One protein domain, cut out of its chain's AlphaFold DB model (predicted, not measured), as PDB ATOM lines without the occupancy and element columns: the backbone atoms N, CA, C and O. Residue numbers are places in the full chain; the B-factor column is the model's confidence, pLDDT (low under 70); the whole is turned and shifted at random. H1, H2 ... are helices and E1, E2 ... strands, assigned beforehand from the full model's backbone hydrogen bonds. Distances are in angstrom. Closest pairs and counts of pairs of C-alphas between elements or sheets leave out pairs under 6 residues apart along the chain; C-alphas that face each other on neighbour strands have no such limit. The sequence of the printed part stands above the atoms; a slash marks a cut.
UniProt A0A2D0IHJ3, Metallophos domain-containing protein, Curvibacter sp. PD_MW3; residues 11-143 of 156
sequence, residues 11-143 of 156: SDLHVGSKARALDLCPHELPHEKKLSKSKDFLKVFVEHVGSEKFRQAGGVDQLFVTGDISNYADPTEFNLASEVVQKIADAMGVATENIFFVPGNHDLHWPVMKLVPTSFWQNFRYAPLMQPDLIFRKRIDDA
ATOM      1  N   SER A  11     -22.932  19.124  -7.506       96.44
ATOM      2  CA  SER A  11     -22.707  19.138  -8.952       96.44
ATOM      3  C   SER A  11     -22.625  17.711  -9.467       96.44
ATOM      4  O   SER A  11     -22.349  16.802  -8.677       96.44
ATOM      5  N   ASP A  12     -22.836  17.532 -10.770       96.88
ATOM      6  CA  ASP A  12     -22.539  16.285 -11.480       96.88
ATOM      7  C   ASP A  12     -23.247  15.076 -10.843       96.88
ATOM      8  O   ASP A  12     -22.668  13.999 -10.654       96.88
ATOM      9  N   LEU A  13     -24.523  15.266 -10.473       96.62
ATOM     10  CA  LEU A  13     -25.356  14.195  -9.921       96.62
ATOM     11  C   LEU A  13     -25.481  13.041 -10.922       96.62
ATOM     12  O   LEU A  13     -25.514  11.877 -10.511       96.62
ATOM     13  N   HIS A  14     -25.535  13.371 -12.221       97.56
ATOM     14  CA  HIS A  14     -25.697  12.437 -13.330       97.56
ATOM     15  C   HIS A  14     -26.785  11.395 -13.052       97.56
ATOM     16  O   HIS A  14     -26.576  10.191 -13.252       97.56
ATOM     17  N   VAL A  15     -27.942  11.855 -12.568       98.19
ATOM     18  CA  VAL A  15     -29.097  10.996 -12.298       98.19
ATOM     19  C   VAL A  15     -29.448  10.258 -13.582       98.19
ATOM     20  O   VAL A  15     -29.614  10.871 -14.634       98.19
ATOM     21  N   GLY A  16     -29.496   8.929 -13.517       97.12
ATOM     22  CA  GLY A  16     -29.620   8.098 -14.705       97.12
ATOM     23  C   GLY A  16     -28.794   6.823 -14.684       97.12
ATOM     24  O   GLY A  16     -28.200   6.416 -13.687       97.12
ATOM     25  N   SER A  17     -28.723   6.175 -15.845       94.44
ATOM     26  CA  SER A  17     -28.135   4.835 -15.978       94.44
ATOM     27  C   SER A  17     -26.634   4.787 -15.670       94.44
ATOM     28  O   SER A  17     -26.090   3.732 -15.321       94.44
ATOM     29  N   LYS A  18     -25.948   5.933 -15.739       92.69
ATOM     30  CA  LYS A  18     -24.531   6.088 -15.385       92.69
ATOM     31  C   LYS A  18     -24.287   6.686 -13.998       92.69
ATOM     32  O   LYS A  18     -23.124   6.815 -13.631       92.69
ATOM     33  N   ALA A  19     -25.329   6.949 -13.207       94.19
ATOM     34  CA  ALA A  19     -25.173   7.476 -11.855       94.19
ATOM     35  C   ALA A  19     -24.246   6.596 -11.000       94.19
ATOM     36  O   ALA A  19     -24.215   5.369 -11.151       94.19
ATOM     37  N   ARG A  20     -23.491   7.202 -10.081       92.06
ATOM     38  CA  ARG A  20     -22.579   6.453  -9.193       92.06
ATOM     39  C   ARG A  20     -23.321   5.554  -8.204       92.06
ATOM     40  O   ARG A  20     -22.775   4.537  -7.780       92.06
ATOM     41  N   ALA A  21     -24.556   5.924  -7.880       94.50
ATOM     42  CA  ALA A  21     -25.391   5.224  -6.928       94.50
ATOM     43  C   ALA A  21     -26.700   4.735  -7.557       94.50
ATOM     44  O   ALA A  21     -27.205   5.332  -8.508       94.50
ATOM     45  N   LEU A  22     -27.226   3.620  -7.048       94.56
ATOM     46  CA  LEU A  22     -28.466   3.013  -7.533       94.56
ATOM     47  C   LEU A  22     -29.693   3.854  -7.187       94.56
ATOM     48  O   LEU A  22     -30.603   3.941  -8.003       94.56
ATOM     49  N   ASP A  23     -29.692   4.521  -6.037       95.12
ATOM     50  CA  ASP A  23     -30.739   5.457  -5.611       95.12
ATOM     51  C   ASP A  23     -30.745   6.787  -6.390       95.12
ATOM     52  O   ASP A  23     -31.616   7.624  -6.178       95.12
ATOM     53  N   LEU A  24     -29.813   6.956  -7.334       96.88
ATOM     54  CA  LEU A  24     -29.772   8.040  -8.318       96.88
ATOM     55  C   LEU A  24     -30.071   7.542  -9.747       96.88
ATOM     56  O   LEU A  24     -29.803   8.242 -10.719       96.88
ATOM     57  N   CYS A  25     -30.582   6.321  -9.916       96.94
ATOM     58  CA  CYS A  25     -30.899   5.753 -11.225       96.94
ATOM     59  C   CYS A  25     -32.388   5.378 -11.295       96.94
ATOM     60  O   CYS A  25     -32.787   4.418 -10.640       96.94
ATOM     61  N   PRO A  26     -33.206   6.060 -12.122       96.81
ATOM     62  CA  PRO A  26     -34.616   5.701 -12.293       96.81
ATOM     63  C   PRO A  26     -34.809   4.507 -13.245       96.81
ATOM     64  O   PRO A  26     -35.907   3.973 -13.363       96.81
ATOM     65  N   HIS A  27     -33.749   4.094 -13.943       96.12
ATOM     66  CA  HIS A  27     -33.804   3.063 -14.975       96.12
ATOM     67  C   HIS A  27     -33.473   1.686 -14.417       96.12
ATOM     68  O   HIS A  27     -32.584   1.540 -13.572       96.12
ATOM     69  N   GLU A  28     -34.086   0.655 -14.992       93.44
ATOM     70  CA  GLU A  28     -33.639  -0.710 -14.751       93.44
ATOM     71  C   GLU A  28     -32.259  -0.950 -15.359       93.44
ATOM     72  O   GLU A  28     -31.990  -0.669 -16.531       93.44
ATOM     73  N   LEU A  29     -31.370  -1.497 -14.536       92.38
ATOM     74  CA  LEU A  29     -30.010  -1.829 -14.932       92.38
ATOM     75  C   LEU A  29     -29.815  -3.350 -14.959       92.38
ATOM     76  O   LEU A  29     -30.278  -4.042 -14.044       92.38
ATOM     77  N   PRO A  30     -29.060  -3.871 -15.941       92.75
ATOM     78  CA  PRO A  30     -28.545  -5.232 -15.893       92.75
ATOM     79  C   PRO A  30     -27.787  -5.504 -14.588       92.75
ATOM     80  O   PRO A  30     -27.155  -4.599 -14.028       92.75
ATOM     81  N   HIS A  31     -27.843  -6.745 -14.099       90.06
ATOM     82  CA  HIS A  31     -27.286  -7.129 -12.799       90.06
ATOM     83  C   HIS A  31     -25.800  -6.762 -12.676       90.06
ATOM     84  O   HIS A  31     -25.382  -6.169 -11.685       90.06
ATOM     85  N   GLU A  32     -25.020  -7.007 -13.725       90.69
ATOM     86  CA  GLU A  32     -23.595  -6.706 -13.807       90.69
ATOM     87  C   GLU A  32     -23.280  -5.213 -13.634       90.69
ATOM     88  O   GLU A  32     -22.266  -4.861 -13.034       90.69
ATOM     89  N   LYS A  33     -24.175  -4.319 -14.079       87.94
ATOM     90  CA  LYS A  33     -24.020  -2.867 -13.903       87.94
ATOM     91  C   LYS A  33     -24.420  -2.391 -12.509       87.94
ATOM     92  O   LYS A  33     -24.033  -1.291 -12.123       87.94
ATOM     93  N   LYS A  34     -25.198  -3.185 -11.765       88.94
ATOM     94  CA  LYS A  34     -25.594  -2.875 -10.382       88.94
ATOM     95  C   LYS A  34     -24.461  -3.172  -9.389       88.94
ATOM     96  O   LYS A  34     -24.364  -2.490  -8.377       88.94
ATOM     97  N   LEU A  35     -23.587  -4.140  -9.688       86.69
ATOM     98  CA  LEU A  35     -22.527  -4.607  -8.778       86.69
ATOM     99  C   LEU A  35     -21.450  -3.557  -8.459       86.69
ATOM    100  O   LEU A  35     -20.870  -3.596  -7.380       86.69
ATOM    101  N   SER A  36     -21.177  -2.626  -9.376       84.31
ATOM    102  CA  SER A  36     -20.141  -1.596  -9.210       84.31
ATOM    103  C   SER A  36     -20.649  -0.279  -8.613       84.31
ATOM    104  O   SER A  36     -19.862   0.651  -8.440       84.31
ATOM    105  N   LYS A  37     -21.949  -0.175  -8.317       87.06
ATOM    106  CA  LYS A  37     -22.595   1.063  -7.862       87.06
ATOM    107  C   LYS A  37     -22.864   1.020  -6.362       87.06
ATOM    108  O   LYS A  37     -23.249  -0.016  -5.820       87.06
ATOM    109  N   SER A  38     -22.707   2.160  -5.690       90.88
ATOM    110  CA  SER A  38     -23.173   2.298  -4.307       90.88
ATOM    111  C   SER A  38     -24.698   2.201  -4.263       90.88
ATOM    112  O   SER A  38     -25.370   2.583  -5.217       90.88
ATOM    113  N   LYS A  39     -25.273   1.691  -3.174       88.12
ATOM    114  CA  LYS A  39     -26.733   1.533  -3.087       88.12
ATOM    115  C   LYS A  39     -27.442   2.775  -2.553       88.12
ATOM    116  O   LYS A  39     -28.473   3.137  -3.099       88.12
ATOM    117  N   ASP A  40     -26.857   3.416  -1.541       89.62
ATOM    118  CA  ASP A  40     -27.586   4.339  -0.665       89.62
ATOM    119  C   ASP A  40     -26.891   5.710  -0.546       89.62
ATOM    120  O   ASP A  40     -26.555   6.147   0.559       89.62
ATOM    121  N   PHE A  41     -26.618   6.397  -1.662       94.00
ATOM    122  CA  PHE A  41     -25.984   7.723  -1.621       94.00
ATOM    123  C   PHE A  41     -26.763   8.707  -0.743       94.00
ATOM    124  O   PHE A  41     -26.169   9.363   0.111       94.00
ATOM    125  N   LEU A  42     -28.086   8.776  -0.906       93.56
ATOM    126  CA  LEU A  42     -28.946   9.676  -0.142       93.56
ATOM    127  C   LEU A  42     -28.893   9.371   1.351       93.56
ATOM    128  O   LEU A  42     -28.818  10.289   2.160       93.56
ATOM    129  N   LYS A  43     -28.886   8.089   1.724       93.62
ATOM    130  CA  LYS A  43     -28.766   7.687   3.127       93.62
ATOM    131  C   LYS A  43     -27.441   8.163   3.718       93.62
ATOM    132  O   LYS A  43     -27.447   8.825   4.750       93.62
ATOM    133  N   VAL A  44     -26.326   7.879   3.039       94.50
ATOM    134  CA  VAL A  44     -24.992   8.306   3.491       94.50
ATOM    135  C   VAL A  44     -24.900   9.832   3.568       94.50
ATOM    136  O   VAL A  44     -24.315  10.371   4.507       94.50
ATOM    137  N   PHE A  45     -25.508  10.548   2.621       94.44
ATOM    138  CA  PHE A  45     -25.564  12.007   2.634       94.44
ATOM    139  C   PHE A  45     -26.350  12.544   3.840       94.44
ATOM    140  O   PHE A  45     -25.852  13.407   4.561       94.44
ATOM    141  N   VAL A  46     -27.550  12.015   4.092       94.50
ATOM    142  CA  VAL A  46     -28.392  12.411   5.233       94.50
ATOM    143  C   VAL A  46     -27.682  12.130   6.557       94.50
ATOM    144  O   VAL A  46     -27.675  12.984   7.444       94.50
ATOM    145  N   GLU A  47     -27.023  10.977   6.687       95.88
ATOM    146  CA  GLU A  47     -26.202  10.643   7.856       95.88
ATOM    147  C   GLU A  47     -25.043  11.636   8.036       95.88
ATOM    148  O   GLU A  47     -24.775  12.088   9.152       95.88
ATOM    149  N   HIS A  48     -24.382  12.035   6.944       95.06
ATOM    150  CA  HIS A  48     -23.307  13.023   6.981       95.06
ATOM    151  C   HIS A  48     -23.795  14.402   7.445       95.06
ATOM    152  O   HIS A  48     -23.204  14.985   8.357       95.06
ATOM    153  N   VAL A  49     -24.882  14.910   6.862       94.44
ATOM    154  CA  VAL A  49     -25.479  16.206   7.231       94.44
ATOM    155  C   VAL A  49     -26.032  16.184   8.660       94.44
ATOM    156  O   VAL A  49     -25.947  17.177   9.384       94.44
ATOM    157  N   GLY A  50     -26.541  15.034   9.110       92.81
ATOM    158  CA  GLY A  50     -26.996  14.820  10.481       92.81
ATOM    159  C   GLY A  50     -25.872  14.706  11.516       92.81
ATOM    160  O   GLY A  50     -26.155  14.769  12.714       92.81
ATOM    161  N   SER A  51     -24.616  14.550  11.086       95.94
ATOM    162  CA  SER A  51     -23.481  14.373  11.991       95.94
ATOM    163  C   SER A  51     -23.195  15.624  12.824       95.94
ATOM    164  O   SER A  51     -23.336  16.760  12.365       95.94
ATOM    165  N   GLU A  52     -22.708  15.412  14.046       94.44
ATOM    166  CA  GLU A  52     -22.318  16.497  14.953       94.44
ATOM    167  C   GLU A  52     -21.285  17.430  14.305       94.44
ATOM    168  O   GLU A  52     -21.409  18.650  14.364       94.44
ATOM    169  N   LYS A  53     -20.317  16.857  13.578       94.06
ATOM    170  CA  LYS A  53     -19.298  17.614  12.842       94.06
ATOM    171  C   LYS A  53     -19.915  18.591  11.837       94.06
ATOM    172  O   LYS A  53     -19.445  19.719  11.719       94.06
ATOM    173  N   PHE A  54     -20.939  18.167  11.093       93.69
ATOM    174  CA  PHE A  54     -21.594  19.032  10.115       93.69
ATOM    175  C   PHE A  54     -22.412  20.132  10.801       93.69
ATOM    176  O   PHE A  54     -22.326  21.297  10.408       93.69
ATOM    177  N   ARG A  55     -23.153  19.775  11.858       89.69
ATOM    178  CA  ARG A  55     -23.983  20.710  12.634       89.69
ATOM    179  C   ARG A  55     -23.159  21.789  13.333       89.69
ATOM    180  O   ARG A  55     -23.551  22.953  13.320       89.69
ATOM    181  N   GLN A  56     -21.988  21.441  13.866       92.81
ATOM    182  CA  GLN A  56     -21.068  22.394  14.498       92.81
ATOM    183  C   GLN A  56     -20.514  23.442  13.525       92.81
ATOM    184  O   GLN A  56     -20.174  24.545  13.944       92.81
ATOM    185  N   ALA A  57     -20.467  23.143  12.223       89.44
ATOM    186  CA  ALA A  57     -20.086  24.123  11.210       89.44
ATOM    187  C   ALA A  57     -21.188  25.180  10.946       89.44
ATOM    188  O   ALA A  57     -20.973  26.114  10.171       89.44
ATOM    189  N   GLY A  58     -22.381  25.036  11.542       90.94
ATOM    190  CA  GLY A  58     -23.532  25.936  11.398       90.94
ATOM    191  C   GLY A  58     -24.631  25.411  10.463       90.94
ATOM    192  O   GLY A  58     -24.543  24.309   9.927       90.94
ATOM    193  N   GLY A  59     -25.677  26.213  10.256       92.38
ATOM    194  CA  GLY A  59     -26.726  25.930   9.268       92.38
ATOM    195  C   GLY A  59     -26.295  26.293   7.845       92.38
ATOM    196  O   GLY A  59     -25.419  27.139   7.664       92.38
ATOM    197  N   VAL A  60     -26.902  25.655   6.845       96.75
ATOM    198  CA  VAL A  60     -26.762  26.026   5.428       96.75
ATOM    199  C   VAL A  60     -27.907  26.969   5.076       96.75
ATOM    200  O   VAL A  60     -29.060  26.646   5.337       96.75
ATOM    201  N   ASP A  61     -27.599  28.128   4.499       96.69
ATOM    202  CA  ASP A  61     -28.622  29.103   4.111       96.69
ATOM    203  C   ASP A  61     -29.111  28.859   2.665       96.69
ATOM    204  O   ASP A  61     -30.259  29.165   2.352       96.69
ATOM    205  N   GLN A  62     -28.258  28.319   1.779       96.38
ATOM    206  CA  GLN A  62     -28.561  28.130   0.349       96.38
ATOM    207  C   GLN A  62     -27.943  26.849  -0.233       96.38
ATOM    208  O   GLN A  62     -26.841  26.454   0.157       96.38
ATOM    209  N   LEU A  63     -28.623  26.249  -1.215       97.31
ATOM    210  CA  LEU A  63     -28.157  25.092  -1.985       97.31
ATOM    211  C   LEU A  63     -28.005  25.455  -3.465       97.31
ATOM    212  O   LEU A  63     -28.953  25.918  -4.088       97.31
ATOM    213  N   PHE A  64     -26.832  25.192  -4.032       96.69
ATOM    214  CA  PHE A  64     -26.535  25.389  -5.447       96.69
ATOM    215  C   PHE A  64     -26.309  24.039  -6.130       96.69
ATOM    216  O   PHE A  64     -25.496  23.243  -5.663       96.69
ATOM    217  N   VAL A  65     -27.005  23.804  -7.242       97.25
ATOM    218  CA  VAL A  65     -26.854  22.633  -8.116       97.25
ATOM    219  C   VAL A  65     -26.218  23.080  -9.433       97.25
ATOM    220  O   VAL A  65     -26.865  23.730 -10.254       97.25
ATOM    221  N   THR A  66     -24.933  22.794  -9.632       95.62
ATOM    222  CA  THR A  66     -24.113  23.462 -10.660       95.62
ATOM    223  C   THR A  66     -23.947  22.683 -11.965       95.62
ATOM    224  O   THR A  66     -22.894  22.748 -12.593       95.62
ATOM    225  N   GLY A  67     -25.005  22.007 -12.405       95.50
ATOM    226  CA  GLY A  67     -25.056  21.326 -13.698       95.50
ATOM    227  C   GLY A  67     -24.874  19.817 -13.626       95.50
ATOM    228  O   GLY A  67     -24.661  19.239 -12.557       95.50
ATOM    229  N   ASP A  68     -25.035  19.200 -14.798       97.69
ATOM    230  CA  ASP A  68     -25.005  17.756 -15.030       97.69
ATOM    231  C   ASP A  68     -25.884  17.001 -14.018       97.69
ATOM    232  O   ASP A  68     -25.485  16.050 -13.339       97.69
ATOM    233  N   ILE A  69     -27.122  17.490 -13.911       98.12
ATOM    234  CA  ILE A  69     -28.164  16.989 -13.013       98.12
ATOM    235  C   ILE A  69     -28.605  15.595 -13.468       98.12
ATOM    236  O   ILE A  69     -28.676  14.657 -12.674       98.12
ATOM    237  N   SER A  70     -28.880  15.468 -14.760       98.50
ATOM    238  CA  SER A  70     -29.251  14.243 -15.456       98.50
ATOM    239  C   SER A  70     -28.058  13.664 -16.218       98.50
ATOM    240  O   SER A  70     -26.987  14.266 -16.326       98.50
ATOM    241  N   ASN A  71     -28.225  12.456 -16.741       97.50
ATOM    242  CA  ASN A  71     -27.195  11.788 -17.522       97.50
ATOM    243  C   ASN A  71     -27.445  11.912 -19.036       97.50
ATOM    244  O   ASN A  71     -26.483  12.001 -19.804       97.50
ATOM    245  N   TYR A  72     -28.714  11.911 -19.460       96.94
ATOM    246  CA  TYR A  72     -29.142  11.988 -20.861       96.94
ATOM    247  C   TYR A  72     -30.357  12.898 -21.093       96.94
ATOM    248  O   TYR A  72     -30.987  12.811 -22.153       96.94
ATOM    249  N   ALA A  73     -30.701  13.753 -20.126       97.19
ATOM    250  CA  ALA A  73     -31.905  14.576 -20.162       97.19
ATOM    251  C   ALA A  73     -33.181  13.759 -20.443       97.19
ATOM    252  O   ALA A  73     -34.056  14.189 -21.201       97.19
ATOM    253  N   ASP A  74     -33.272  12.553 -19.875       97.06
ATOM    254  CA  ASP A  74     -34.504  11.771 -19.911       97.06
ATOM    255  C   ASP A  74     -35.515  12.359 -18.905       97.06
ATOM    256  O   ASP A  74     -35.124  12.723 -17.792       97.06
ATOM    257  N   PRO A  75     -36.813  12.456 -19.243       97.25
ATOM    258  CA  PRO A  75     -37.823  12.977 -18.324       97.25
ATOM    259  C   PRO A  75     -37.820  12.312 -16.938       97.25
ATOM    260  O   PRO A  75     -37.967  12.992 -15.921       97.25
ATOM    261  N   THR A  76     -37.598  10.996 -16.878       97.94
ATOM    262  CA  THR A  76     -37.566  10.241 -15.616       97.94
ATOM    263  C   THR A  76     -36.326  10.545 -14.775       97.94
ATOM    264  O   THR A  76     -36.390  10.484 -13.547       97.94
ATOM    265  N   GLU A  77     -35.215  10.937 -15.410       98.44
ATOM    266  CA  GLU A  77     -34.004  11.387 -14.717       98.44
ATOM    267  C   GLU A  77     -34.257  12.706 -13.993       98.44
ATOM    268  O   GLU A  77     -33.881  12.836 -12.832       98.44
ATOM    269  N   PHE A  78     -34.962  13.653 -14.617       98.50
ATOM    270  CA  PHE A  78     -35.302  14.914 -13.954       98.50
ATOM    271  C   PHE A  78     -36.354  14.762 -12.856       98.50
ATOM    272  O   PHE A  78     -36.253  15.455 -11.844       98.50
ATOM    273  N   ASN A  79     -37.304  13.832 -13.001       98.38
ATOM    274  CA  ASN A  79     -38.252  13.508 -11.931       98.38
ATOM    275  C   ASN A  79     -37.504  13.030 -10.677       98.38
ATOM    276  O   ASN A  79     -37.648  13.620  -9.605       98.38
ATOM    277  N   LEU A  80     -36.625  12.031 -10.826       98.38
ATOM    278  CA  LEU A  80     -35.822  11.540  -9.707       98.38
ATOM    279  C   LEU A  80     -34.853  12.611  -9.187       98.38
ATOM    280  O   LEU A  80     -34.698  12.757  -7.977       98.38
ATOM    281  N   ALA A  81     -34.225  13.395 -10.066       98.31
ATOM    282  CA  ALA A  81     -33.319  14.462  -9.649       98.31
ATOM    283  C   ALA A  81     -34.028  15.541  -8.819       98.31
ATOM    284  O   ALA A  81     -33.473  16.005  -7.826       98.31
ATOM    285  N   SER A  82     -35.258  15.906  -9.185       98.31
ATOM    286  CA  SER A  82     -36.088  16.840  -8.422       98.31
ATOM    287  C   SER A  82     -36.345  16.320  -7.004       98.31
ATOM    288  O   SER A  82     -36.134  17.044  -6.031       98.31
ATOM    289  N   GLU A  83     -36.697  15.039  -6.857       97.94
ATOM    290  CA  GLU A  83     -36.861  14.409  -5.542       97.94
ATOM    291  C   GLU A  83     -35.553  14.344  -4.740       97.94
ATOM    292  O   GLU A  83     -35.544  14.606  -3.538       97.94
ATOM    293  N   VAL A  84     -34.447  13.977  -5.391       97.75
ATOM    294  CA  VAL A  84     -33.109  13.877  -4.783       97.75
ATOM    295  C   VAL A  84     -32.671  15.229  -4.233       97.75
ATOM    296  O   VAL A  84     -32.262  15.317  -3.076       97.75
ATOM    297  N   VAL A  85     -32.777  16.288  -5.036       98.06
ATOM    298  CA  VAL A  85     -32.381  17.641  -4.632       98.06
ATOM    299  C   VAL A  85     -33.279  18.154  -3.507       98.06
ATOM    300  O   VAL A  85     -32.756  18.730  -2.554       98.06
ATOM    301  N   GLN A  86     -34.591  17.892  -3.550       97.81
ATOM    302  CA  GLN A  86     -35.488  18.254  -2.450       97.81
ATOM    303  C   GLN A  86     -35.109  17.524  -1.152       97.81
ATOM    304  O   GLN A  86     -34.956  18.170  -0.122       97.81
ATOM    305  N   LYS A  87     -34.837  16.211  -1.198       97.44
ATOM    306  CA  LYS A  87     -34.381  15.436  -0.025       97.44
ATOM    307  C   LYS A  87     -33.057  15.956   0.543       97.44
ATOM    308  O   LYS A  87     -32.888  16.006   1.759       97.44
ATOM    309  N   ILE A  88     -32.117  16.341  -0.323       97.31
ATOM    310  CA  ILE A  88     -30.844  16.957   0.078       97.31
ATOM    311  C   ILE A  88     -31.093  18.298   0.782       97.31
ATOM    312  O   ILE A  88     -30.530  18.533   1.853       97.31
ATOM    313  N   ALA A  89     -31.935  19.160   0.206       97.56
ATOM    314  CA  ALA A  89     -32.284  20.455   0.781       97.56
ATOM    315  C   ALA A  89     -32.968  20.299   2.149       97.56
ATOM    316  O   ALA A  89     -32.519  20.906   3.122       97.56
ATOM    317  N   ASP A  90     -33.957  19.407   2.248       97.38
ATOM    318  CA  ASP A  90     -34.681  19.103   3.485       97.38
ATOM    319  C   ASP A  90     -33.732  18.610   4.585       97.38
ATOM    320  O   ASP A  90     -33.797  19.078   5.723       97.38
ATOM    321  N   ALA A  91     -32.792  17.719   4.249       96.62
ATOM    322  CA  ALA A  91     -31.805  17.204   5.197       96.62
ATOM    323  C   ALA A  91     -30.905  18.309   5.772       96.62
ATOM    324  O   ALA A  91     -30.497  18.232   6.932       96.62
ATOM    325  N   MET A  92     -30.601  19.337   4.975       96.38
ATOM    326  CA  MET A  92     -29.812  20.499   5.396       96.38
ATOM    327  C   MET A  92     -30.654  21.615   6.034       96.38
ATOM    328  O   MET A  92     -30.077  22.568   6.558       96.38
ATOM    329  N   GLY A  93     -31.986  21.513   6.004       96.19
ATOM    330  CA  GLY A  93     -32.897  22.574   6.441       96.19
ATOM    331  C   GLY A  93     -32.945  23.776   5.491       96.19
ATOM    332  O   GLY A  93     -33.242  24.888   5.927       96.19
ATOM    333  N   VAL A  94     -32.633  23.576   4.208       97.44
ATOM    334  CA  VAL A  94     -32.678  24.618   3.174       97.44
ATOM    335  C   VAL A  94     -34.074  24.646   2.559       97.44
ATOM    336  O   VAL A  94     -34.527  23.658   1.989       97.44
ATOM    337  N   ALA A  95     -34.752  25.789   2.656       95.44
ATOM    338  CA  ALA A  95     -36.059  25.982   2.034       95.44
ATOM    339  C   ALA A  95     -35.964  25.935   0.499       95.44
ATOM    340  O   ALA A  95     -34.955  26.355  -0.074       95.44
ATOM    341  N   THR A  96     -37.010  25.452  -0.181       93.31
ATOM    342  CA  THR A  96     -37.009  25.269  -1.643       93.31
ATOM    343  C   THR A  96     -36.673  26.564  -2.389       93.31
ATOM    344  O   THR A  96     -35.934  26.526  -3.365       93.31
ATOM    345  N   GLU A  97     -37.138  27.723  -1.921       92.50
ATOM    346  CA  GLU A  97     -36.835  29.038  -2.500       92.50
ATOM    347  C   GLU A  97     -35.348  29.427  -2.437       92.50
ATOM    348  O   GLU A  97     -34.909  30.298  -3.184       92.50
ATOM    349  N   ASN A  98     -34.563  28.752  -1.593       94.50
ATOM    350  CA  ASN A  98     -33.118  28.926  -1.463       94.50
ATOM    351  C   ASN A  98     -32.324  27.843  -2.217       94.50
ATOM    352  O   ASN A  98     -31.128  27.660  -1.965       94.50
ATOM    353  N   ILE A  99     -32.979  27.128  -3.138       95.00
ATOM    354  CA  ILE A  99     -32.343  26.228  -4.098       95.00
ATOM    355  C   ILE A  99     -32.118  26.986  -5.410       95.00
ATOM    356  O   ILE A  99     -33.042  27.548  -6.008       95.00
ATOM    357  N   PHE A 100     -30.870  26.971  -5.862       93.25
ATOM    358  CA  PHE A 100     -30.371  27.608  -7.072       93.25
ATOM    359  C   PHE A 100     -29.803  26.518  -7.972       93.25
ATOM    360  O   PHE A 100     -29.144  25.597  -7.487       93.25
ATOM    361  N   PHE A 101     -30.027  26.598  -9.279       93.81
ATOM    362  CA  PHE A 101     -29.448  25.628 -10.201       93.81
ATOM    363  C   PHE A 101     -29.098  26.249 -11.546       93.81
ATOM    364  O   PHE A 101     -29.664  27.264 -11.953       93.81
ATOM    365  N   VAL A 102     -28.181  25.592 -12.243       93.44
ATOM    366  CA  VAL A 102     -27.905  25.806 -13.663       93.44
ATOM    367  C   VAL A 102     -27.808  24.442 -14.345       93.44
ATOM    368  O   VAL A 102     -27.332  23.499 -13.713       93.44
ATOM    369  N   PRO A 103     -28.266  24.291 -15.598       95.00
ATOM    370  CA  PRO A 103     -28.075  23.050 -16.338       95.00
ATOM    371  C   PRO A 103     -26.629  22.913 -16.834       95.00
ATOM    372  O   PRO A 103     -25.986  23.902 -17.189       95.00
ATOM    373  N   GLY A 104     -26.147  21.675 -16.914       95.25
ATOM    374  CA  GLY A 104     -24.889  21.314 -17.570       95.25
ATOM    375  C   GLY A 104     -25.088  20.823 -19.006       95.25
ATOM    376  O   GLY A 104     -26.163  20.957 -19.603       95.25
ATOM    377  N   ASN A 105     -24.038  20.252 -19.595       95.62
ATOM    378  CA  ASN A 105     -24.091  19.737 -20.964       95.62
ATOM    379  C   ASN A 105     -24.825  18.392 -21.073       95.62
ATOM    380  O   ASN A 105     -25.327  18.083 -22.159       95.62
ATOM    381  N   HIS A 106     -24.907  17.614 -19.991       97.44
ATOM    382  CA  HIS A 106     -25.698  16.378 -19.932       97.44
ATOM    383  C   HIS A 106     -27.200  16.625 -19.737       97.44
ATOM    384  O   HIS A 106     -28.005  15.742 -20.023       97.44
ATOM    385  N   ASP A 107     -27.580  17.843 -19.344       97.12
ATOM    386  CA  ASP A 107     -28.977  18.250 -19.155       97.12
ATOM    387  C   ASP A 107     -29.675  18.675 -20.454       97.12
ATOM    388  O   ASP A 107     -30.843  19.068 -20.457       97.12
ATOM    389  N   LEU A 108     -28.961  18.586 -21.577       95.19
ATOM    390  CA  LEU A 108     -29.471  18.854 -22.913       95.19
ATOM    391  C   LEU A 108     -30.070  17.588 -23.524       95.19
ATOM    392  O   LEU A 108     -29.398  16.565 -23.653       95.19
ATOM    393  N   HIS A 109     -31.296  17.685 -24.033       95.50
ATOM    394  CA  HIS A 109     -31.909  16.610 -24.806       95.50
ATOM    395  C   HIS A 109     -31.296  16.520 -26.212       95.50
ATOM    396  O   HIS A 109     -31.872  16.977 -27.199       95.50
ATOM    397  N   TRP A 110     -30.106  15.922 -26.327       94.44
ATOM    398  CA  TRP A 110     -29.328  15.857 -27.572       94.44
ATOM    399  C   TRP A 110     -30.082  15.357 -28.815       94.44
ATOM    400  O   TRP A 110     -29.773  15.856 -29.900       94.44
ATOM    401  N   PRO A 111     -31.064  14.429 -28.743       94.44
ATOM    402  CA  PRO A 111     -31.841  14.051 -29.923       94.44
ATOM    403  C   PRO A 111     -32.493  15.243 -30.633       94.44
ATOM    404  O   PRO A 111     -32.496  15.281 -31.864       94.44
ATOM    405  N   VAL A 112     -32.955  16.255 -29.887       93.06
ATOM    406  CA  VAL A 112     -33.593  17.442 -30.472       93.06
ATOM    407  C   VAL A 112     -32.608  18.293 -31.271       93.06
ATOM    408  O   VAL A 112     -33.007  18.916 -32.246       93.06
ATOM    409  N   MET A 113     -31.312  18.262 -30.935       91.12
ATOM    410  CA  MET A 113     -30.259  19.033 -31.619       91.12
ATOM    411  C   MET A 113     -30.013  18.590 -33.064       91.12
ATOM    412  O   MET A 113     -29.379  19.313 -33.828       91.12
ATOM    413  N   LYS A 114     -30.517  17.414 -33.451       93.31
ATOM    414  CA  LYS A 114     -30.461  16.913 -34.829       93.31
ATOM    415  C   LYS A 114     -31.594  17.458 -35.704       93.31
ATOM    416  O   LYS A 114     -31.584  17.230 -36.909       93.31
ATOM    417  N   LEU A 115     -32.581  18.126 -35.107       93.62
ATOM    418  CA  LEU A 115     -33.751  18.640 -35.808       93.62
ATOM    419  C   LEU A 115     -33.482  20.026 -36.395       93.62
ATOM    420  O   LEU A 115     -32.736  20.835 -35.842       93.62
ATOM    421  N   VAL A 116     -34.138  20.293 -37.521       92.69
ATOM    422  CA  VAL A 116     -34.125  21.585 -38.211       92.69
ATOM    423  C   VAL A 116     -35.513  22.233 -38.137       92.69
ATOM    424  O   VAL A 116     -36.511  21.510 -38.142       92.69
ATOM    425  N   PRO A 117     -35.606  23.574 -38.095       94.00
ATOM    426  CA  PRO A 117     -34.504  24.546 -38.081       94.00
ATOM    427  C   PRO A 117     -33.750  24.589 -36.741       94.00
ATOM    428  O   PRO A 117     -34.259  24.142 -35.720       94.00
ATOM    429  N   THR A 118     -32.552  25.183 -36.719       92.00
ATOM    430  CA  THR A 118     -31.727  25.354 -35.501       92.00
ATOM    431  C   THR A 118     -32.498  26.003 -34.346       92.00
ATOM    432  O   THR A 118     -32.320  25.638 -33.186       92.00
ATOM    433  N   SER A 119     -33.403  26.932 -34.659       92.38
ATOM    434  CA  SER A 119     -34.268  27.578 -33.670       92.38
ATOM    435  C   SER A 119     -35.173  26.591 -32.930       92.38
ATOM    436  O   SER A 119     -35.470  26.803 -31.757       92.38
ATOM    437  N   PHE A 120     -35.574  25.486 -33.568       91.88
ATOM    438  CA  PHE A 120     -36.360  24.443 -32.921       91.88
ATOM    439  C   PHE A 120     -35.574  23.837 -31.760       91.88
ATOM    440  O   PHE A 120     -36.005  23.902 -30.610       91.88
ATOM    441  N   TRP A 121     -34.378  23.308 -32.019       90.81
ATOM    442  CA  TRP A 121     -33.618  22.671 -30.947       90.81
ATOM    443  C   TRP A 121     -33.188  23.666 -29.872       90.81
ATOM    444  O   TRP A 121     -33.175  23.314 -28.695       90.81
ATOM    445  N   GLN A 122     -32.902  24.920 -30.235       89.69
ATOM    446  CA  GLN A 122     -32.585  25.955 -29.255       89.69
ATOM    447  C   GLN A 122     -33.724  26.150 -28.246       89.69
ATOM    448  O   GLN A 122     -33.438  26.270 -27.056       89.69
ATOM    449  N   ASN A 123     -34.978  26.102 -28.697       90.50
ATOM    450  CA  ASN A 123     -36.152  26.291 -27.846       90.50
ATOM    451  C   ASN A 123     -36.523  25.046 -27.024       90.50
ATOM    452  O   ASN A 123     -37.096  25.178 -25.948       90.50
ATOM    453  N   PHE A 124     -36.194  23.842 -27.504       92.69
ATOM    454  CA  PHE A 124     -36.669  22.588 -26.901       92.69
ATOM    455  C   PHE A 124     -35.583  21.744 -26.211       92.69
ATOM    456  O   PHE A 124     -35.906  20.733 -25.590       92.69
ATOM    457  N   ARG A 125     -34.304  22.146 -26.252       93.81
ATOM    458  CA  ARG A 125     -33.181  21.384 -25.656       93.81
ATOM    459  C   ARG A 125     -33.289  21.117 -24.155       93.81
ATOM    460  O   ARG A 125     -32.685  20.158 -23.695       93.81
ATOM    461  N   TYR A 126     -34.064  21.917 -23.426       95.12
ATOM    462  CA  TYR A 126     -34.309  21.740 -21.991       95.12
ATOM    463  C   TYR A 126     -35.740  21.300 -21.669       95.12
ATOM    464  O   TYR A 126     -36.118  21.291 -20.504       95.12
ATOM    465  N   ALA A 127     -36.549  20.919 -22.664       94.94
ATOM    466  CA  ALA A 127     -37.946  20.549 -22.426       94.94
ATOM    467  C   ALA A 127     -38.128  19.485 -21.313       94.94
ATOM    468  O   ALA A 127     -39.014  19.676 -20.483       94.94
ATOM    469  N   PRO A 128     -37.278  18.440 -21.197       96.38
ATOM    470  CA  PRO A 128     -37.385  17.479 -20.094       96.38
ATOM    471  C   PRO A 128     -37.076  18.065 -18.701       96.38
ATOM    472  O   PRO A 128     -37.686  17.655 -17.719       96.38
ATOM    473  N   LEU A 129     -36.180  19.052 -18.596       95.81
ATOM    474  CA  LEU A 129     -35.891  19.771 -17.341       95.81
ATOM    475  C   LEU A 129     -37.024  20.739 -16.953       95.81
ATOM    476  O   LEU A 129     -37.151  21.135 -15.798       95.81
ATOM    477  N   MET A 130     -37.855  21.109 -17.929       93.38
ATOM    478  CA  MET A 130     -38.951  22.071 -17.805       93.38
ATOM    479  C   MET A 130     -40.315  21.407 -17.602       93.38
ATOM    480  O   MET A 130     -41.340  22.070 -17.771       93.38
ATOM    481  N   GLN A 131     -40.341  20.112 -17.267       95.19
ATOM    482  CA  GLN A 131     -41.587  19.424 -16.942       95.19
ATOM    483  C   GLN A 131     -42.325  20.147 -15.798       95.19
ATOM    484  O   GLN A 131     -41.679  20.713 -14.907       95.19
ATOM    485  N   PRO A 132     -43.670  20.121 -15.806       91.69
ATOM    486  CA  PRO A 132     -44.462  20.576 -14.670       91.69
ATOM    487  C   PRO A 132     -44.037  19.871 -13.375       91.69
ATOM    488  O   PRO A 132     -43.502  18.765 -13.410       91.69
ATOM    489  N   ASP A 133     -44.269  20.521 -12.237       92.81
ATOM    490  CA  ASP A 133     -44.067  19.975 -10.883       92.81
ATOM    491  C   ASP A 133     -42.613  19.703 -10.450       92.81
ATOM    492  O   ASP A 133     -42.360  19.459  -9.268       92.81
ATOM    493  N   LEU A 134     -41.633  19.824 -11.350       96.81
ATOM    494  CA  LEU A 134     -40.223  19.784 -10.969       96.81
ATOM    495  C   LEU A 134     -39.852  21.010 -10.134       96.81
ATOM    496  O   LEU A 134     -40.216  22.142 -10.472       96.81
ATOM    497  N   ILE A 135     -39.015  20.818  -9.109       95.00
ATOM    498  CA  ILE A 135     -38.465  21.945  -8.342       95.00
ATOM    499  C   ILE A 135     -37.745  22.934  -9.266       95.00
ATOM    500  O   ILE A 135     -37.836  24.139  -9.062       95.00
ATOM    501  N   PHE A 136     -37.087  22.438 -10.320       94.00
ATOM    502  CA  PHE A 136     -36.357  23.251 -11.289       94.00
ATOM    503  C   PHE A 136     -37.300  24.208 -12.014       94.00
ATOM    504  O   PHE A 136     -37.031  25.406 -12.080       94.00
ATOM    505  N   ARG A 137     -38.452  23.702 -12.475       93.31
ATOM    506  CA  ARG A 137     -39.484  24.515 -13.116       93.31
ATOM    507  C   ARG A 137     -40.044  25.557 -12.153       93.31
ATOM    508  O   ARG A 137     -40.088  26.732 -12.503       93.31
ATOM    509  N   LYS A 138     -40.376  25.152 -10.924       91.06
ATOM    510  CA  LYS A 138     -40.855  26.069  -9.880       91.06
ATOM    511  C   LYS A 138     -39.859  27.201  -9.608       91.06
ATOM    512  O   LYS A 138     -40.256  28.356  -9.527       91.06
ATOM    513  N   ARG A 139     -38.560  26.896  -9.512       90.00
ATOM    514  CA  ARG A 139     -37.522  27.914  -9.277       90.00
ATOM    515  C   ARG A 139     -37.384  28.908 -10.423       90.00
ATOM    516  O   ARG A 139     -37.118  30.073 -10.156       90.00
ATOM    517  N   ILE A 140     -37.592  28.477 -11.664       89.69
ATOM    518  CA  ILE A 140     -37.639  29.386 -12.819       89.69
ATOM    519  C   ILE A 140     -38.887  30.266 -12.762       89.69
ATOM    520  O   ILE A 140     -38.793  31.465 -13.004       89.69
ATOM    521  N   ASP A 141     -40.044  29.687 -12.433       89.25
ATOM    522  CA  ASP A 141     -41.308  30.424 -12.335       89.25
ATOM    523  C   ASP A 141     -41.271  31.480 -11.214       89.25
ATOM    524  O   ASP A 141     -41.826  32.569 -11.363       89.25
ATOM    525  N   ASP A 142     -40.549  31.197 -10.127       88.25
ATOM    526  CA  ASP A 142     -40.315  32.124  -9.015       88.25
ATOM    527  C   ASP A 142     -39.246  33.200  -9.316       88.25
ATOM    528  O   ASP A 142     -39.091  34.152  -8.538       88.25
ATOM    529  N   ALA A 143     -38.475  33.059 -10.400       83.38
ATOM    530  CA  ALA A 143     -37.309  33.895 -10.659       83.38
ATOM    531  C   ALA A 143     -37.705  35.333 -11.039       83.38
ATOM    532  O   ALA A 143     -38.464  35.586 -11.979       83.38
TER     533      ALA A 143
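Overview. This is residues 11 to 143 of the 156 residues of the protein "Metallophos domain-containing protein" of Curvibacter sp. PD_MW3 (UniProt A0A2D0IHJ3). A flat body has the long helix H4 in its middle, with a small sheet of two strands, E1 and E2, beside the later part of H4, H2 side by side with that same part, and H8 crossing near the E2 edge. H5 and H6 fold together as an arm at one end of the longest axis, with residues 114 to 119 sticking out, while H3 lies at the opposite end and H1 sits out on a loop. The printed part has 133 residues with eight named helices and two named strands, in the order H1 H2 H3 E1 H4 E2 H5 H6 H7 H8; the sheet, order E1, E2, is parallel and the class is mostly helix. The whole is compact, with a radius of gyration of the C-alphas of 16.1 A, and spans 55 by 43 by 21 A.

Arrangement. E1, residues 62 to 66, and E2, residues 99 to 102, are parallel neighbours at 17 degrees, with N 65 and O 100 within hydrogen-bond range at 2.8 A, and N 102 and O 65 at 3.0 A. With H4, residues 75 to 92, they form a strand-helix-strand unit, two parallel neighbour strands with a helix between them along the chain, and its crossover is right-handed. The closest C-alphas of E1 and H4, those of Leu 63 and Ala 89, are 6.8 A apart. H4 is the hub, touching three helices. With residues 84 to 92 alone it touches H2, residues 41 to 50, at a shallow tilt of 17 degrees, the same way; the closest C-alphas, of Val 46 and Ala 91, are 5.9 A apart. With residues 82 to 86 alone it only just touches H8, residues 135 to 141, with 3 pairs of C-alphas within 8 A, the closest those of Ser 82 and Ile 135 at 5.6 A; the two are about perpendicular, at 88 degrees. The closest C-alphas of E2 and H8, those of Phe 101 and Phe 136, are 7.4 A apart. With residues 75 to 78 alone H4 touches H7, residues 127 to 130, the closest C-alphas being those of Pro 75 and Pro 128 at 4.9 A. H7 and H8 touch only at the corner by their link, the closest C-alphas being those of Met 130 and Arg 137 at 5.3 A. H5, residues 110 to 114, touches H6, residues 118 to 124, where the C-alphas of Met 113 and Trp 121 come closest, at 5.0 A; H6 and H7 meet only through their link. H3, residues 52 to 56, is close to H2 but not clearly touching, with closest C-alphas His 48 and Phe 54 at 7.0 A. H1, residues 31 to 34, is apart from the other named elements. Each O i to N i+4 pair is within hydrogen-bond range in H2, H3, H4, H6 and H8; H5 has 0 of 1, with 2 of 2 O i to N i+3 pairs in range, and H1 and H7 are too short for an i+4 pair.

Along the chain. E1 is 12.8 A from first to last C-alpha and E2 10.6 A. H4 is the longest helix, 26.1 A from C-alpha 75 at (-37.823, 12.977, -18.324) to C-alpha 92 at (-29.812, 20.499, 5.396). H2 is 14.1 A long and H6 10.3 A. H1 begins at C-alpha 31, (-27.286, -7.129, -12.799), and H8 ends at C-alpha 141, (-41.308, 30.424, -12.335).

Size, cuts and confidence. The C-alphas farthest apart, those of Glu 52 and Pro 117, are 55.0 A apart. Residues 11 to 30 hold no named element. The printed part has no cut and no link between named elements is long. The mean pLDDT of the printed part is 94.3, and no printed residue is under 70.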